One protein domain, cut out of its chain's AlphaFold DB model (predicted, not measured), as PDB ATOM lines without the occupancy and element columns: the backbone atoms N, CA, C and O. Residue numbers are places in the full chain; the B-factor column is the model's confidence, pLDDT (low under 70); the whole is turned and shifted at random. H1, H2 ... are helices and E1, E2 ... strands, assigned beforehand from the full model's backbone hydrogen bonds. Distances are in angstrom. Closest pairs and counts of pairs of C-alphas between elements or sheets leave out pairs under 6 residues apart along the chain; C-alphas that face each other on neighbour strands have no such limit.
ATOM      1  N   LYS A 150     -35.736 143.470  71.391       95.38
ATOM      2  CA  LYS A 150     -36.618 142.318  71.196       95.38
ATOM      3  C   LYS A 150     -37.798 142.700  70.319       95.38
ATOM      4  O   LYS A 150     -38.123 143.885  70.245       95.38
ATOM      5  N   ASP A 151     -38.409 141.693  69.703       95.62
ATOM      6  CA  ASP A 151     -39.669 141.803  68.961       95.62
ATOM      7  C   ASP A 151     -39.637 142.951  67.939       95.62
ATOM      8  O   ASP A 151     -40.387 143.927  67.999       95.62
ATOM      9  N   ILE A 152     -38.681 142.856  67.017       96.19
ATOM     10  CA  ILE A 152     -38.351 143.898  66.050       96.19
ATOM     11  C   ILE A 152     -39.154 143.667  64.773       96.19
ATOM     12  O   ILE A 152     -38.871 142.738  64.015       96.19
ATOM     13  N   SER A 153     -40.100 144.559  64.499       95.81
ATOM     14  CA  SER A 153     -40.835 144.611  63.231       95.81
ATOM     15  C   SER A 153     -40.260 145.687  62.314       95.81
ATOM     16  O   SER A 153     -40.104 146.841  62.719       95.81
ATOM     17  N   ILE A 154     -39.976 145.328  61.060       95.75
ATOM     18  CA  ILE A 154     -39.591 146.284  60.015       95.75
ATOM     19  C   ILE A 154     -40.765 146.485  59.069       95.75
ATOM     20  O   ILE A 154     -41.197 145.560  58.380       95.75
ATOM     21  N   LEU A 155     -41.227 147.731  59.006       96.25
ATOM     22  CA  LEU A 155     -42.327 148.164  58.158       96.25
ATOM     23  C   LEU A 155     -41.820 149.193  57.147       96.25
ATOM     24  O   LEU A 155     -41.107 150.134  57.505       96.25
ATOM     25  N   LYS A 156     -42.221 149.038  55.888       95.88
ATOM     26  CA  LYS A 156     -41.937 149.975  54.803       95.88
ATOM     27  C   LYS A 156     -43.200 150.750  54.452       95.88
ATOM     28  O   LYS A 156     -44.262 150.180  54.205       95.88
ATOM     29  N   ARG A 157     -43.063 152.074  54.408       95.69
ATOM     30  CA  ARG A 157     -44.119 153.008  54.003       95.69
ATOM     31  C   ARG A 157     -43.679 153.720  52.724       95.69
ATOM     32  O   ARG A 157     -42.943 154.703  52.830       95.69
ATOM     33  N   PRO A 158     -44.054 153.211  51.536       93.56
ATOM     34  CA  PRO A 158     -43.707 153.852  50.271       93.56
ATOM     35  C   PRO A 158     -44.511 155.154  50.082       93.56
ATOM     36  O   PRO A 158     -45.392 155.468  50.882       93.56
ATOM     37  N   ALA A 159     -44.228 155.938  49.041       93.25
ATOM     38  CA  ALA A 159     -44.905 157.224  48.824       93.25
ATOM     39  C   ALA A 159     -46.436 157.071  48.683       93.25
ATOM     40  O   ALA A 159     -47.214 157.910  49.141       93.25
ATOM     41  N   GLU A 160     -46.874 155.954  48.109       95.25
ATOM     42  CA  GLU A 160     -48.269 155.555  47.920       95.25
ATOM     43  C   GLU A 160     -49.006 155.372  49.253       95.25
ATOM     44  O   GLU A 160     -50.194 155.677  49.347       95.25
ATOM     45  N   TYR A 161     -48.308 154.960  50.319       95.38
ATOM     46  CA  TYR A 161     -48.900 154.869  51.660       95.38
ATOM     47  C   TYR A 161     -49.450 156.226  52.119       95.38
ATOM     48  O   TYR A 161     -50.519 156.306  52.718       95.38
ATOM     49  N   TYR A 162     -48.745 157.311  51.787       94.12
ATOM     50  CA  TYR A 162     -49.118 158.664  52.194       94.12
ATOM     51  C   TYR A 162     -50.045 159.376  51.201       94.12
ATOM     52  O   TYR A 162     -50.676 160.361  51.574       94.12
ATOM     53  N   THR A 163     -50.118 158.918  49.948       95.81
ATOM     54  CA  THR A 163     -50.823 159.635  48.868       95.81
ATOM     55  C   THR A 163     -52.077 158.927  48.363       95.81
ATOM     56  O   THR A 163     -53.046 159.602  48.024       95.81
ATOM     57  N   SER A 164     -52.095 157.592  48.324       92.19
ATOM     58  CA  SER A 164     -53.178 156.798  47.725       92.19
ATOM     59  C   SER A 164     -53.865 155.840  48.703       92.19
ATOM     60  O   SER A 164     -54.759 155.094  48.307       92.19
ATOM     61  N   GLY A 165     -53.484 155.866  49.986       89.19
ATOM     62  CA  GLY A 165     -54.055 154.993  51.016       89.19
ATOM     63  C   GLY A 165     -53.591 153.540  50.911       89.19
ATOM     64  O   GLY A 165     -54.260 152.642  51.429       89.19
ATOM     65  N   ALA A 166     -52.461 153.292  50.237       92.81
ATOM     66  CA  ALA A 166     -51.821 151.983  50.259       92.81
ATOM     67  C   ALA A 166     -51.489 151.576  51.705       92.81
ATOM     68  O   ALA A 166     -51.228 152.419  52.563       92.81
ATOM     69  N   LYS A 167     -51.506 150.272  51.988       93.12
ATOM     70  CA  LYS A 167     -51.152 149.754  53.316       93.12
ATOM     71  C   LYS A 167     -49.640 149.758  53.515       93.12
ATOM     72  O   LYS A 167     -48.876 149.751  52.551       93.12
ATOM     73  N   GLU A 168     -49.216 149.767  54.775       94.31
ATOM     74  CA  GLU A 168     -47.814 149.528  55.109       94.31
ATOM     75  C   GLU A 168     -47.405 148.110  54.700       94.31
ATOM     76  O   GLU A 168     -48.211 147.176  54.744       94.31
ATOM     77  N   ILE A 169     -46.159 147.974  54.254       95.00
ATOM     78  CA  ILE A 169     -45.600 146.709  53.792       95.00
ATOM     79  C   ILE A 169     -44.747 146.149  54.923       95.00
ATOM     80  O   ILE A 169     -43.770 146.768  55.342       95.00
ATOM     81  N   GLU A 170     -45.116 144.977  55.415       95.06
ATOM     82  CA  GLU A 170     -44.341 144.260  56.416       95.06
ATOM     83  C   GLU A 170     -43.172 143.537  55.741       95.06
ATOM     84  O   GLU A 170     -43.374 142.663  54.900       95.06
ATOM     85  N   ILE A 171     -41.943 143.934  56.076       93.12
ATOM     86  CA  ILE A 171     -40.733 143.349  55.484       93.12
ATOM     87  C   ILE A 171     -40.339 142.075  56.234       93.12
ATOM     88  O   ILE A 171     -39.972 141.071  55.620       93.12
ATOM     89  N   SER A 172     -40.381 142.125  57.567       90.75
ATOM     90  CA  SER A 172     -39.901 141.044  58.434       90.75
ATOM     91  C   SER A 172     -40.167 141.334  59.910       90.75
ATOM     92  O   SER A 172     -40.111 142.495  60.327       90.75
ATOM     93  N   ASN A 173     -40.313 140.265  60.696       93.38
ATOM     94  CA  ASN A 173     -40.273 140.292  62.158       93.38
ATOM     95  C   ASN A 173     -39.120 139.436  62.671       93.38
ATOM     96  O   ASN A 173     -38.899 138.331  62.175       93.38
ATOM     97  N   PHE A 174     -38.440 139.922  63.702       93.81
ATOM     98  CA  PHE A 174     -37.334 139.231  64.349       93.81
ATOM     99  C   PHE A 174     -37.538 139.208  65.858       93.81
ATOM    100  O   PHE A 174     -37.920 140.217  66.450       93.81
ATOM    101  N   GLY A 175     -37.250 138.071  66.494       92.50
ATOM    102  CA  GLY A 175     -37.298 137.970  67.953       92.50
ATOM    103  C   GLY A 175     -36.207 138.812  68.618       92.50
ATOM    104  O   GLY A 175     -36.441 139.408  69.667       92.50
ATOM    105  N   SER A 176     -35.031 138.902  67.993       92.50
ATOM    106  CA  SER A 176     -33.893 139.679  68.481       92.50
ATOM    107  C   SER A 176     -33.005 140.207  67.344       92.50
ATOM    108  O   SER A 176     -33.085 139.749  66.204       92.50
ATOM    109  N   LEU A 177     -32.128 141.171  67.645       89.12
ATOM    110  CA  LEU A 177     -31.157 141.717  66.681       89.12
ATOM    111  C   LEU A 177     -30.224 140.666  66.049       89.12
ATOM    112  O   LEU A 177     -29.971 140.764  64.847       89.12
ATOM    113  N   PRO A 178     -29.681 139.683  66.798       86.81
ATOM    114  CA  PRO A 178     -28.866 138.611  66.224       86.81
ATOM    115  C   PRO A 178     -29.555 137.792  65.130       86.81
ATOM    116  O   PRO A 178     -28.858 137.251  64.274       86.81
ATOM    117  N   ASP A 179     -30.888 137.726  65.135       85.88
ATOM    118  CA  ASP A 179     -31.670 136.964  64.154       85.88
ATOM    119  C   ASP A 179     -31.792 137.689  62.803       85.88
ATOM    120  O   ASP A 179     -32.295 137.122  61.835       85.88
ATOM    121  N   MET A 180     -31.353 138.951  62.721       87.12
ATOM    122  CA  MET A 180     -31.492 139.777  61.524       87.12
ATOM    123  C   MET A 180     -30.380 139.482  60.503       87.12
ATOM    124  O   MET A 180     -29.210 139.790  60.773       87.12
ATOM    125  N   PRO A 181     -30.711 138.950  59.308       85.44
ATOM    126  CA  PRO A 181     -29.731 138.740  58.251       85.44
ATOM    127  C   PRO A 181     -29.207 140.076  57.710       85.44
ATOM    128  O   PRO A 181     -29.851 141.120  57.806       85.44
ATOM    129  N   LYS A 182     -28.004 140.045  57.135       82.50
ATOM    130  CA  LYS A 182     -27.373 141.186  56.442       82.50
ATOM    131  C   LYS A 182     -26.862 140.781  55.062       82.50
ATOM    132  O   LYS A 182     -25.851 141.298  54.598       82.50
ATOM    133  N   ASP A 183     -27.523 139.800  54.467       87.62
ATOM    134  CA  ASP A 183     -27.226 139.294  53.136       87.62
ATOM    135  C   ASP A 183     -27.912 140.133  52.046       87.62
ATOM    136  O   ASP A 183     -28.728 141.024  52.307       87.62
ATOM    137  N   ASP A 184     -27.548 139.843  50.799       87.06
ATOM    138  CA  ASP A 184     -28.109 140.511  49.627       87.06
ATOM    139  C   ASP A 184     -29.612 140.236  49.470       87.06
ATOM    140  O   ASP A 184     -30.336 141.073  48.928       87.06
ATOM    141  N   GLU A 185     -30.104 139.100  49.979       89.31
ATOM    142  CA  GLU A 185     -31.527 138.766  49.964       89.31
ATOM    143  C   GLU A 185     -32.318 139.724  50.859       89.31
ATOM    144  O   GLU A 185     -33.328 140.291  50.436       89.31
ATOM    145  N   PHE A 186     -31.842 139.972  52.078       90.06
ATOM    146  CA  PHE A 186     -32.463 140.929  52.981       90.06
ATOM    147  C   PHE A 186     -32.396 142.355  52.434       90.06
ATOM    148  O   PHE A 186     -33.388 143.083  52.486       90.06
ATOM    149  N   LEU A 187     -31.266 142.744  51.838       90.38
ATOM    150  CA  LEU A 187     -31.146 144.041  51.175       90.38
ATOM    151  C   LEU A 187     -32.156 144.186  50.026       90.38
ATOM    152  O   LEU A 187     -32.770 145.244  49.889       90.38
ATOM    153  N   ALA A 188     -32.365 143.132  49.232       90.12
ATOM    154  CA  ALA A 188     -33.362 143.115  48.165       90.12
ATOM    155  C   ALA A 188     -34.802 143.209  48.697       90.12
ATOM    156  O   ALA A 188     -35.633 143.831  48.047       90.12
ATOM    157  N   ARG A 189     -35.093 142.646  49.879       89.94
ATOM    158  CA  ARG A 189     -36.413 142.760  50.528       89.94
ATOM    159  C   ARG A 189     -36.708 144.172  51.037       89.94
ATOM    160  O   ARG A 189     -37.867 144.573  51.048       89.94
ATOM    161  N   ILE A 190     -35.694 144.909  51.497       90.44
ATOM    162  CA  ILE A 190     -35.882 146.287  51.983       90.44
ATOM    163  C   ILE A 190     -36.024 147.271  50.805       90.44
ATOM    164  O   ILE A 190     -36.789 148.239  50.908       90.44
ATOM    165  N   LYS A 191     -35.304 147.027  49.700       88.81
ATOM    166  CA  LYS A 191     -35.395 147.809  48.451       88.81
ATOM    167  C   LYS A 191     -36.790 147.793  47.839       88.81
ATOM    168  O   LYS A 191     -37.197 148.860  47.328       88.81
TER     169      LYS A 191
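What this domain is: This is residues 150 to 191 of the 191 residues of the protein "CRISPR system Cms endoribonuclease Csm3" of Methanosarcina mazei (UniProt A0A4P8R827). Two antiparallel strands, E1 and E2, make a narrow ribbon, and the loop that joins them at one end of it holds the short helix H1. Beyond the other end of the ribbon, residues 177 to 183 lead away and the printed part folds back, so that the last residues of helix H2 come toward the end of E1 and the early part of E2. The printed part has 42 residues, with two named strands and two named helices in the order E1, H1, E2, H2; the class is mixed, helices and strands. The whole is loose, with a radius of gyration of the C-alphas of 12.1 A, and flat, spanning 35 by 23 by 8 A.

Where its parts are: E1, residues 150 to 156, begins at C-alpha 150 at (-36.618, 142.318, 71.196) and is 18.9 A long. H1 is residues 159 to 163, 6.4 A. E2, residues 169 to 176, is 20.1 A long and ends at C-alpha 176 at (-33.893, 139.679, 68.481). H2, residues 184 to 190, is 10.0 A long and ends at C-alpha 190 at (-35.882, 146.287, 51.983).

How they stand to each other: E1 and E2 are antiparallel neighbours, with 164 degrees between their directions. N 152 and O 174 are 2.8 A apart, and N 169 and O 156 are 2.9 A apart, both within hydrogen-bond range. The closest C-alphas of E2 and H2, those of Ile 171 and Arg 189, are 6.6 A apart. The closest C-alphas of E1 and H2, those of Lys 156 and Ile 190, are 7.6 A apart. H1 and H2 are apart. In H1 and H2 every O i to N i+4 pair is within hydrogen-bond range.

The domain as a whole: The C-alphas farthest apart, those of Ser 164 and Pro 178, are 35.6 A apart. The printed part has no cut and ends at residue 191, the chain's last residue. The links E1 to H1 and H1 to E2 are tight, and E2 to H2 is a short link. Mean pLDDT of the printed part is 92.0, and no printed residue is under 70.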